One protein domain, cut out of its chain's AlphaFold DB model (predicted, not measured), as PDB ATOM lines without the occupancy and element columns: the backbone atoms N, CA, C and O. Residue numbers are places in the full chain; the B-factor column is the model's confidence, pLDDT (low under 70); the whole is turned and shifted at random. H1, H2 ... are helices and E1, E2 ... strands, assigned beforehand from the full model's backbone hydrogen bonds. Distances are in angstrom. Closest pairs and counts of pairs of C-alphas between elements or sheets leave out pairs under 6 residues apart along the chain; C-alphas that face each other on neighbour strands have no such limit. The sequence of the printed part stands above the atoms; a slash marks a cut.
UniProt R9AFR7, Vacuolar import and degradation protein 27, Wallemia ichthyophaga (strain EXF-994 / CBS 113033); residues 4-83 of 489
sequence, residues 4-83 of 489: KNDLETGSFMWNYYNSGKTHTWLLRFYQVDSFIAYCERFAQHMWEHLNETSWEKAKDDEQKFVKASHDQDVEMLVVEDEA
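This is residues 4 to 83 of the 489 residues of the protein "Vacuolar import and degradation protein 27" of Wallemia ichthyophaga (strain EXF-994 / CBS 113033) (UniProt R9AFR7). A long two-stranded hairpin, E2 and E3, reaches out as an arm from a pair of long helices, H1 and H2, which cross at a steep tilt and run opposite ways. The short strand E1 lies beside E2 at the arm's base, where parts of both helices graze the small sheet; the arm's tip, residues 17 to 22, sticks out free. The printed part has 80 residues, with three named strands followed by two named helices, and the sheet's order is E1, E2, E3, all antiparallel. The class is mixed, helices and strands; the whole is loose, with a radius of gyration of the C-alphas of 14.5 A and spans of 39 by 35 by 23 A.

E1 is residues 4 to 6, with C-alpha 4 at (19.701, -38.342, 152.328). E2, residues 11 to 18, is 21.8 A long, and E3, residues 21 to 28, is 22.6 A long. H1, residues 32 to 51, measures 28.7 A. H2, residues 60 to 82, measures 33.2 A and ends with C-alpha 82 at (37.757, -41.466, 154.919).

E1, E2 and E3 form a meander, each strand the antiparallel neighbour of the one before. In the hairpin E1 and E2, N 4 and O 13 are 2.8 A apart, within hydrogen-bond range; in the hairpin E2 and E3, N 12 and O 27 are also 2.8 A apart. H1 is on the sheet but only grazes it, with residues 32 to 39; its closest C-alphas to E2 are Phe 35 and Ser 11, 7.4 A. H2 only grazes it with residues 70 to 78; Leu 77 and Asp 6 of E1 are the closest C-alphas, 6.7 A. H1 and H2 touch, with residues 39 to 47 and 66 to 70 alone; the closest C-alphas, Ala 43 and His 70, are 6.9 A apart, at a steep tilt of 45 degrees, opposite ways. In H1 every O i to N i+4 pair is within hydrogen-bond range, in H2 15 of 19.

The C-alphas farthest apart, of Ser 19 and Asp 60, are 41.4 A apart. The printed part has no cut and no long link. The mean pLDDT of the printed part is 81.4; residues 72 to 83 are under 70.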
ATOM      1  N   LYS A   4      18.240 -38.330 152.244       85.81
ATOM      2  CA  LYS A   4      19.701 -38.342 152.328       85.81
ATOM      3  C   LYS A   4      20.284 -38.199 150.920       85.81
ATOM      4  O   LYS A   4      19.876 -38.909 150.000       85.81
ATOM      5  N   ASN A   5      21.223 -37.272 150.784       85.75
ATOM      6  CA  ASN A   5      22.128 -37.207 149.645       85.75
ATOM      7  C   ASN A   5      23.261 -38.206 149.882       85.75
ATOM      8  O   ASN A   5      23.678 -38.394 151.021       85.75
ATOM      9  N   ASP A   6      23.746 -38.841 148.827       82.88
ATOM     10  CA  ASP A   6      24.907 -39.722 148.858       82.88
ATOM     11  C   ASP A   6      25.801 -39.377 147.662       82.88
ATOM     12  O   ASP A   6      25.425 -39.601 146.506       82.88
ATOM     13  N   LEU A   7      26.958 -38.771 147.945       79.88
ATOM     14  CA  LEU A   7      27.899 -38.346 146.911       79.88
ATOM     15  C   LEU A   7      28.656 -39.510 146.292       79.88
ATOM     16  O   LEU A   7      28.916 -39.457 145.089       79.88
ATOM     17  N   GLU A   8      28.986 -40.538 147.072       75.88
ATOM     18  CA  GLU A   8      29.787 -41.669 146.608       75.88
ATOM     19  C   GLU A   8      29.056 -42.393 145.474       75.88
ATOM     20  O   GLU A   8      29.606 -42.661 144.400       75.88
ATOM     21  N   THR A   9      27.759 -42.642 145.670       80.62
ATOM     22  CA  THR A   9      26.944 -43.323 144.661       80.62
ATOM     23  C   THR A   9      26.269 -42.372 143.668       80.62
ATOM     24  O   THR A   9      25.729 -42.844 142.655       80.62
ATOM     25  N   GLY A  10      26.309 -41.059 143.935       84.56
ATOM     26  CA  GLY A  10      25.596 -40.023 143.185       84.56
ATOM     27  C   GLY A  10      24.081 -40.183 143.294       84.56
ATOM     28  O   GLY A  10      23.376 -40.100 142.284       84.56
ATOM     29  N   SER A  11      23.580 -40.500 144.490       88.31
ATOM     30  CA  SER A  11      22.187 -40.884 144.713       88.31
ATOM     31  C   SER A  11      21.456 -39.934 145.654       88.31
ATOM     32  O   SER A  11      21.960 -39.510 146.689       88.31
ATOM     33  N   PHE A  12      20.203 -39.654 145.318       90.31
ATOM     34  CA  PHE A  12      19.237 -39.021 146.199       90.31
ATOM     35  C   PHE A  12      18.269 -40.077 146.726       90.31
ATOM     36  O   PHE A  12      17.537 -40.693 145.948       90.31
ATOM     37  N   MET A  13      18.258 -40.295 148.040       90.75
ATOM     38  CA  MET A  13      17.394 -41.271 148.702       90.75
ATOM     39  C   MET A  13      16.348 -40.580 149.566       90.75
ATOM     40  O   MET A  13      16.657 -39.620 150.269       90.75
ATOM     41  N   TRP A  14      15.116 -41.087 149.571       91.69
ATOM     42  CA  TRP A  14      14.071 -40.575 150.458       91.69
ATOM     43  C   TRP A  14      13.036 -41.631 150.824       91.69
ATOM     44  O   TRP A  14      12.820 -42.603 150.097       91.69
ATOM     45  N   ASN A  15      12.366 -41.425 151.956       92.12
ATOM     46  CA  ASN A  15      11.242 -42.261 152.357       92.12
ATOM     47  C   ASN A  15       9.929 -41.766 151.738       92.12
ATOM     48  O   ASN A  15       9.573 -40.590 151.838       92.12
ATOM     49  N   TYR A  16       9.194 -42.695 151.134       89.75
ATOM     50  CA  TYR A  16       7.837 -42.521 150.637       89.75
ATOM     51  C   TYR A  16       6.875 -43.370 151.468       89.75
ATOM     52  O   TYR A  16       7.031 -44.588 151.578       89.75
ATOM     53  N   TYR A  17       5.868 -42.713 152.036       87.00
ATOM     54  CA  TYR A  17       4.877 -43.333 152.907       87.00
ATOM     55  C   TYR A  17       3.599 -43.612 152.115       87.00
ATOM     56  O   TYR A  17       2.996 -42.692 151.559       87.00
ATOM     57  N   ASN A  18       3.172 -44.875 152.057       83.94
ATOM     58  CA  ASN A  18       1.939 -45.264 151.377       83.94
ATOM     59  C   ASN A  18       1.229 -46.393 152.126       83.94
ATOM     60  O   ASN A  18       1.793 -47.465 152.324       83.94
ATOM     61  N   SER A  19      -0.038 -46.170 152.489       80.06
ATOM     62  CA  SER A  19      -0.930 -47.202 153.036       80.06
ATOM     63  C   SER A  19      -0.346 -47.971 154.235       80.06
ATOM     64  O   SER A  19      -0.505 -49.186 154.331       80.06
ATOM     65  N   GLY A  20       0.351 -47.269 155.138       74.06
ATOM     66  CA  GLY A  20       0.966 -47.862 156.333       74.06
ATOM     67  C   GLY A  20       2.245 -48.662 156.071       74.06
ATOM     68  O   GLY A  20       2.666 -49.417 156.937       74.06
ATOM     69  N   LYS A  21       2.842 -48.528 154.882       82.00
ATOM     70  CA  LYS A  21       4.176 -49.041 154.568       82.00
ATOM     71  C   LYS A  21       5.121 -47.903 154.240       82.00
ATOM     72  O   LYS A  21       4.719 -46.912 153.613       82.00
ATOM     73  N   THR A  22       6.383 -48.097 154.596       87.06
ATOM     74  CA  THR A  22       7.448 -47.150 154.280       87.06
ATOM     75  C   THR A  22       8.372 -47.739 153.222       87.06
ATOM     76  O   THR A  22       8.976 -48.790 153.406       87.06
ATOM     77  N   HIS A  23       8.499 -47.050 152.091       87.62
ATOM     78  CA  HIS A  23       9.414 -47.425 151.015       87.62
ATOM     79  C   HIS A  23      10.577 -46.439 150.947       87.62
ATOM     80  O   HIS A  23      10.364 -45.236 151.071       87.62
ATOM     81  N   THR A  24      11.788 -46.923 150.685       90.44
ATOM     82  CA  THR A  24      12.921 -46.059 150.326       90.44
ATOM     83  C   THR A  24      13.031 -46.004 148.815       90.44
ATOM     84  O   THR A  24      13.158 -47.035 148.157       90.44
ATOM     85  N   TRP A  25      12.925 -44.802 148.263       91.75
ATOM     86  CA  TRP A  25      13.143 -44.536 146.848       91.75
ATOM     87  C   TRP A  25      14.553 -43.990 146.669       91.75
ATOM     88  O   TRP A  25      15.076 -43.306 147.549       91.75
ATOM     89  N   LEU A  26      15.158 -44.311 145.530       91.62
ATOM     90  CA  LEU A  26      16.503 -43.890 145.170       91.62
ATOM     91  C   LEU A  26      16.482 -43.350 143.743       91.62
ATOM     92  O   LEU A  26      16.024 -44.024 142.818       91.62
ATOM     93  N   LEU A  27      16.996 -42.137 143.572       92.44
ATOM     94  CA  LEU A  27      17.259 -41.517 142.282       92.44
ATOM     95  C   LEU A  27      18.772 -41.419 142.102       92.44
ATOM     96  O   LEU A  27      19.424 -40.663 142.814       92.44
ATOM     97  N   ARG A  28      19.324 -42.179 141.152       92.31
ATOM     98  CA  ARG A  28      20.763 -42.199 140.870       92.31
ATOM     99  C   ARG A  28      21.102 -41.348 139.658       92.31
ATOM    100  O   ARG A  28      20.469 -41.479 138.609       92.31
ATOM    101  N   PHE A  29      22.141 -40.543 139.785       92.12
ATOM    102  CA  PHE A  29      22.696 -39.729 138.717       92.12
ATOM    103  C   PHE A  29      23.958 -40.394 138.166       92.12
ATOM    104  O   PHE A  29      24.784 -40.917 138.906       92.12
ATOM    105  N   TYR A  30      24.118 -40.372 136.844       90.12
ATOM    106  CA  TYR A  30      25.310 -40.927 136.189       90.12
ATOM    107  C   TYR A  30      26.513 -39.976 136.220       90.12
ATOM    108  O   TYR A  30      27.640 -40.410 136.000       90.12
ATOM    109  N   GLN A  31      26.272 -38.681 136.434       90.56
ATOM    110  CA  GLN A  31      27.291 -37.635 136.456       90.56
ATOM    111  C   GLN A  31      27.206 -36.872 137.776       90.56
ATOM    112  O   GLN A  31      26.130 -36.382 138.128       90.56
ATOM    113  N   VAL A  32      28.344 -36.730 138.455       85.00
ATOM    114  CA  VAL A  32      28.454 -36.024 139.742       85.00
ATOM    115  C   VAL A  32      28.007 -34.565 139.609       85.00
ATOM    116  O   VAL A  32      27.209 -34.102 140.415       85.00
ATOM    117  N   ASP A  33      28.388 -33.872 138.532       87.44
ATOM    118  CA  ASP A  33      27.974 -32.479 138.297       87.44
ATOM    119  C   ASP A  33      26.448 -32.320 138.202       87.44
ATOM    120  O   ASP A  33      25.878 -31.344 138.688       87.44
ATOM    121  N   SER A  34      25.760 -33.300 137.601       91.00
ATOM    122  CA  SER A  34      24.293 -33.296 137.525       91.00
ATOM    123  C   SER A  34      23.655 -33.532 138.893       91.00
ATOM    124  O   SER A  34      22.609 -32.954 139.182       91.00
ATOM    125  N   PHE A  35      24.281 -34.364 139.730       88.75
ATOM    126  CA  PHE A  35      23.842 -34.603 141.101       88.75
ATOM    127  C   PHE A  35      24.005 -33.352 141.967       88.75
ATOM    128  O   PHE A  35      23.041 -32.934 142.599       88.75
ATOM    129  N   ILE A  36      25.172 -32.701 141.928       85.50
ATOM    130  CA  ILE A  36      25.431 -31.454 142.664       85.50
ATOM    131  C   ILE A  36      24.430 -30.370 142.239       85.50
ATOM    132  O   ILE A  36      23.771 -29.764 143.084       85.50
ATOM    133  N   ALA A  37      24.219 -30.188 140.931       88.88
ATOM    134  CA  ALA A  37      23.241 -29.226 140.423       88.88
ATOM    135  C   ALA A  37      21.798 -29.552 140.856       88.88
ATOM    136  O   ALA A  37      21.013 -28.641 141.133       88.88
ATOM    137  N   TYR A  38      21.431 -30.836 140.918       90.75
ATOM    138  CA  TYR A  38      20.140 -31.268 141.457       90.75
ATOM    139  C   TYR A  38      20.016 -30.926 142.944       90.75
ATOM    140  O   TYR A  38      19.021 -30.322 143.335       90.75
ATOM    141  N   CYS A  39      21.025 -31.262 143.745       85.44
ATOM    142  CA  CYS A  39      21.101 -31.000 145.180       85.44
ATOM    143  C   CYS A  39      20.909 -29.506 145.495       85.44
ATOM    144  O   CYS A  39      19.994 -29.140 146.237       85.44
ATOM    145  N   GLU A  40      21.657 -28.623 144.824       85.06
ATOM    146  CA  GLU A  40      21.516 -27.169 144.978       85.06
ATOM    147  C   GLU A  40      20.102 -26.663 144.650       85.06
ATOM    148  O   GLU A  40      19.538 -25.831 145.369       85.06
ATOM    149  N   ARG A  41      19.510 -27.140 143.545       90.06
ATOM    150  CA  ARG A  41      18.156 -26.741 143.123       90.06
ATOM    151  C   ARG A  41      17.085 -27.290 144.052       90.06
ATOM    152  O   ARG A  41      16.120 -26.591 144.354       90.06
ATOM    153  N   PHE A  42      17.261 -28.519 144.516       88.38
ATOM    154  CA  PHE A  42      16.368 -29.156 145.464       88.38
ATOM    155  C   PHE A  42      16.342 -28.382 146.788       88.38
ATOM    156  O   PHE A  42      15.260 -28.056 147.273       88.38
ATOM    157  N   ALA A  43      17.506 -27.996 147.320       84.31
ATOM    158  CA  ALA A  43      17.606 -27.179 148.528       84.31
ATOM    159  C   ALA A  43      16.895 -25.821 148.381       84.31
ATOM    160  O   ALA A  43      16.132 -25.424 149.264       84.31
ATOM    161  N   GLN A  44      17.074 -25.143 147.239       88.56
ATOM    162  CA  GLN A  44      16.377 -23.887 146.935       88.56
ATOM    163  C   GLN A  44      14.855 -24.073 146.942       88.56
ATOM    164  O   GLN A  44      14.150 -23.345 147.637       88.56
ATOM    165  N   HIS A  45      14.339 -25.072 146.223       89.75
ATOM    166  CA  HIS A  45      12.897 -25.309 146.140       89.75
ATOM    167  C   HIS A  45      12.283 -25.778 147.461       89.75
ATOM    168  O   HIS A  45      11.158 -25.392 147.780       89.75
ATOM    169  N   MET A  46      13.015 -26.563 148.254       85.56
ATOM    170  CA  MET A  46      12.599 -26.919 149.611       85.56
ATOM    171  C   MET A  46      12.461 -25.676 150.486       85.56
ATOM    172  O   MET A  46      11.447 -25.510 151.162       85.56
ATOM    173  N   TRP A  47      13.436 -24.767 150.425       85.75
ATOM    174  CA  TRP A  47      13.367 -23.508 151.155       85.75
ATOM    175  C   TRP A  47      12.175 -22.650 150.709       85.75
ATOM    176  O   TRP A  47      11.448 -22.137 151.560       85.75
ATOM    177  N   GLU A  48      11.933 -22.527 149.399       89.00
ATOM    178  CA  GLU A  48      10.798 -21.766 148.855       89.00
ATOM    179  C   GLU A  48       9.451 -22.343 149.293       89.00
ATOM    180  O   GLU A  48       8.543 -21.593 149.657       89.00
ATOM    181  N   HIS A  49       9.325 -23.675 149.279       87.12
ATOM    182  CA  HIS A  49       8.127 -24.378 149.724       87.12
ATOM    183  C   HIS A  49       7.836 -24.115 151.204       87.12
ATOM    184  O   HIS A  49       6.698 -23.821 151.559       87.12
ATOM    185  N   LEU A  50       8.865 -24.181 152.051       80.88
ATOM    186  CA  LEU A  50       8.732 -24.033 153.500       80.88
ATOM    187  C   LEU A  50       8.504 -22.581 153.939       80.88
ATOM    188  O   LEU A  50       7.774 -22.331 154.893       80.88
ATOM    189  N   ASN A  51       9.102 -21.615 153.238       80.81
ATOM    190  CA  ASN A  51       8.986 -20.192 153.572       80.81
ATOM    191  C   ASN A  51       7.861 -19.474 152.807       80.81
ATOM    192  O   ASN A  51       7.682 -18.264 152.980       80.81
ATOM    193  N   GLU A  52       7.141 -20.185 151.933       85.31
ATOM    194  CA  GLU A  52       6.080 -19.655 151.065       85.31
ATOM    195  C   GLU A  52       6.499 -18.373 150.309       85.31
ATOM    196  O   GLU A  52       5.702 -17.471 150.041       85.31
ATOM    197  N   THR A  53       7.791 -18.263 149.987       85.69
ATOM    198  CA  THR A  53       8.420 -17.066 149.419       85.69
ATOM    199  C   THR A  53       9.442 -17.485 148.371       85.69
ATOM    200  O   THR A  53      10.131 -18.482 148.537       85.69
ATOM    201  N   SER A  54       9.564 -16.714 147.287       88.31
ATOM    202  CA  SER A  54      10.572 -16.982 146.256       88.31
ATOM    203  C   SER A  54      11.990 -16.757 146.780       88.31
ATOM    204  O   SER A  54      12.251 -15.769 147.472       88.31
ATOM    205  N   TRP A  55      12.908 -17.632 146.373       87.50
ATOM    206  CA  TRP A  55      14.324 -17.612 146.724       87.50
ATOM    207  C   TRP A  55      14.983 -16.262 146.420       87.50
ATOM    208  O   TRP A  55      15.761 -15.754 147.220       87.50
ATOM    209  N   GLU A  56      14.608 -15.611 145.315       88.75
ATOM    210  CA  GLU A  56      15.149 -14.301 144.919       88.75
ATOM    211  C   GLU A  56      14.823 -13.177 145.915       88.75
ATOM    212  O   GLU A  56      15.522 -12.166 145.967       88.75
ATOM    213  N   LYS A  57      13.758 -13.341 146.708       89.19
ATOM    214  CA  LYS A  57      13.363 -12.387 147.753       89.19
ATOM    215  C   LYS A  57      14.015 -12.686 149.103       89.19
ATOM    216  O   LYS A  57      13.919 -11.848 150.000       89.19
ATOM    217  N   ALA A  58      14.635 -13.857 149.260       84.94
ATOM    218  CA  ALA A  58      15.400 -14.200 150.451       84.94
ATOM    219  C   ALA A  58      16.591 -13.251 150.589       84.94
ATOM    220  O   ALA A  58      17.179 -12.827 149.589       84.94
ATOM    221  N   LYS A  59      16.969 -12.917 151.823       86.12
ATOM    222  CA  LYS A  59      18.143 -12.065 152.036       86.12
ATOM    223  C   LYS A  59      19.415 -12.806 151.634       86.12
ATOM    224  O   LYS A  59      19.501 -14.020 151.775       86.12
ATOM    225  N   ASP A  60      20.430 -12.065 151.197       84.69
ATOM    226  CA  ASP A  60      21.718 -12.639 150.775       84.69
ATOM    227  C   ASP A  60      22.371 -13.502 151.872       84.69
ATOM    228  O   ASP A  60      22.932 -14.559 151.591       84.69
ATOM    229  N   ASP A  61      22.245 -13.104 153.141       81.31
ATOM    230  CA  ASP A  61      22.781 -13.869 154.267       81.31
ATOM    231  C   ASP A  61      21.978 -15.142 154.577       81.31
ATOM    232  O   ASP A  61      22.553 -16.122 155.043       81.31
ATOM    233  N   GLU A  62      20.673 -15.153 154.299       83.19
ATOM    234  CA  GLU A  62      19.820 -16.345 154.398       83.19
ATOM    235  C   GLU A  62      20.128 -17.323 153.257       83.19
ATOM    236  O   GLU A  62      20.324 -18.512 153.504       83.19
ATOM    237  N   GLN A  63      20.274 -16.820 152.024       85.31
ATOM    238  CA  GLN A  63      20.636 -17.641 150.864       85.31
ATOM    239  C   GLN A  63      21.983 -18.342 151.057       85.31
ATOM    240  O   GLN A  63      22.109 -19.535 150.782       85.31
ATOM    241  N   LYS A  64      22.990 -17.607 151.546       85.06
ATOM    242  CA  LYS A  64      24.316 -18.160 151.856       85.06
ATOM    243  C   LYS A  64      24.251 -19.220 152.946       85.06
ATOM    244  O   LYS A  64      24.905 -20.244 152.818       85.06
ATOM    245  N   PHE A  65      23.454 -18.988 153.986       84.00
ATOM    246  CA  PHE A  65      23.320 -19.923 155.099       84.00
ATOM    247  C   PHE A  65      22.698 -21.256 154.671       84.00
ATOM    248  O   PHE A  65      23.206 -22.316 155.020       84.00
ATOM    249  N   VAL A  66      21.634 -21.204 153.869       85.19
ATOM    250  CA  VAL A  66      20.964 -22.408 153.357       85.19
ATOM    251  C   VAL A  66      21.872 -23.182 152.401       85.19
ATOM    252  O   VAL A  66      21.941 -24.403 152.499       85.19
ATOM    253  N   LYS A  67      22.601 -22.487 151.517       83.44
ATOM    254  CA  LYS A  67      23.597 -23.124 150.641       83.44
ATOM    255  C   LYS A  67      24.703 -23.797 151.448       83.44
ATOM    256  O   LYS A  67      24.908 -24.986 151.281       83.44
ATOM    257  N   ALA A  68      25.309 -23.079 152.393       81.06
ATOM    258  CA  ALA A  68      26.370 -23.621 153.236       81.06
ATOM    259  C   ALA A  68      25.910 -24.843 154.048       81.06
ATOM    260  O   ALA A  68      26.657 -25.804 154.167       81.06
ATOM    261  N   SER A  69      24.674 -24.841 154.566       80.81
ATOM    262  CA  SER A  69      24.101 -26.009 155.255       80.81
ATOM    263  C   SER A  69      23.949 -27.213 154.343       80.81
ATOM    264  O   SER A  69      24.166 -28.335 154.785       80.81
ATOM    265  N   HIS A  70      23.595 -26.990 153.081       76.81
ATOM    266  CA  HIS A  70      23.491 -28.069 152.116       76.81
ATOM    267  C   HIS A  70      24.861 -28.585 151.669       76.81
ATOM    268  O   HIS A  70      25.056 -29.792 151.578       76.81
ATOM    269  N   ASP A  71      25.805 -27.677 151.428       72.00
ATOM    270  CA  ASP A  71      27.173 -28.006 151.032       72.00
ATOM    271  C   ASP A  71      27.891 -28.764 152.153       72.00
ATOM    272  O   ASP A  71      28.558 -29.752 151.883       72.00
ATOM    273  N   GLN A  72      27.689 -28.383 153.418       69.94
ATOM    274  CA  GLN A  72      28.229 -29.129 154.554       69.94
ATOM    275  C   GLN A  72      27.598 -30.521 154.671       69.94
ATOM    276  O   GLN A  72      28.319 -31.495 154.867       69.94
ATOM    277  N   ASP A  73      26.273 -30.642 154.520       68.69
ATOM    278  CA  ASP A  73      25.607 -31.952 154.473       68.69
ATOM    279  C   ASP A  73      26.186 -32.837 153.347       68.69
ATOM    280  O   ASP A  73      26.184 -34.059 153.466       68.69
ATOM    281  N   VAL A  74      26.691 -32.231 152.267       59.97
ATOM    282  CA  VAL A  74      27.368 -32.890 151.143       59.97
ATOM    283  C   VAL A  74      28.829 -33.241 151.472       59.97
ATOM    284  O   VAL A  74      29.239 -34.380 151.269       59.97
ATOM    285  N   GLU A  75      29.616 -32.307 152.002       58.41
ATOM    286  CA  GLU A  75      31.030 -32.508 152.357       58.41
ATOM    287  C   GLU A  75      31.210 -33.556 153.458       58.41
ATOM    288  O   GLU A  75      32.115 -34.385 153.384       58.41
ATOM    289  N   MET A  76      30.329 -33.566 154.458       58.53
ATOM    290  CA  MET A  76      30.402 -34.526 155.561       58.53
ATOM    291  C   MET A  76      30.223 -35.973 155.089       58.53
ATOM    292  O   MET A  76      30.799 -36.868 155.695       58.53
ATOM    293  N   LEU A  77      29.501 -36.205 153.986       55.06
ATOM    294  CA  LEU A  77      29.398 -37.541 153.387       55.06
ATOM    295  C   LEU A  77      30.754 -38.048 152.895       55.06
ATOM    296  O   LEU A  77      31.011 -39.236 152.975       55.06
ATOM    297  N   VAL A  78      31.630 -37.154 152.423       52.97
ATOM    298  CA  VAL A  78      32.979 -37.517 151.959       52.97
ATOM    299  C   VAL A  78      33.884 -37.882 153.143       52.97
ATOM    300  O   VAL A  78      34.723 -38.769 153.035       52.97
ATOM    301  N   VAL A  79      33.697 -37.221 154.291       50.81
ATOM    302  CA  VAL A  79      34.483 -37.466 155.514       50.81
ATOM    303  C   VAL A  79      34.025 -38.730 156.254       50.81
ATOM    304  O   VAL A  79      34.861 -39.385 156.878       50.81
ATOM    305  N   GLU A  80      32.735 -39.093 156.185       50.84
ATOM    306  CA  GLU A  80      32.207 -40.345 156.763       50.84
ATOM    307  C   GLU A  80      32.965 -41.588 156.245       50.84
ATOM    308  O   GLU A  80      33.176 -42.515 157.026       50.84
ATOM    309  N   ASP A  81      33.438 -41.577 154.991       49.19
ATOM    310  CA  ASP A  81      34.119 -42.715 154.353       49.19
ATOM    311  C   ASP A  81      35.651 -42.736 154.551       49.19
ATOM    312  O   ASP A  81      36.262 -43.805 154.536       49.19
ATOM    313  N   GLU A  82      36.294 -41.575 154.735       44.03
ATOM    314  CA  GLU A  82      37.757 -41.466 154.919       44.03
ATOM    315  C   GLU A  82      38.208 -41.565 156.385       44.03
ATOM    316  O   GLU A  82      39.402 -41.707 156.663       44.03
ATOM    317  N   ALA A  83      37.283 -41.466 157.341       43.75
ATOM    318  CA  ALA A  83      37.618 -41.599 158.748       43.75
ATOM    319  C   ALA A  83      37.921 -43.067 159.081       43.75
ATOM    320  O   ALA A  83      36.989 -43.861 159.219       43.75
TER     321      ALA A  83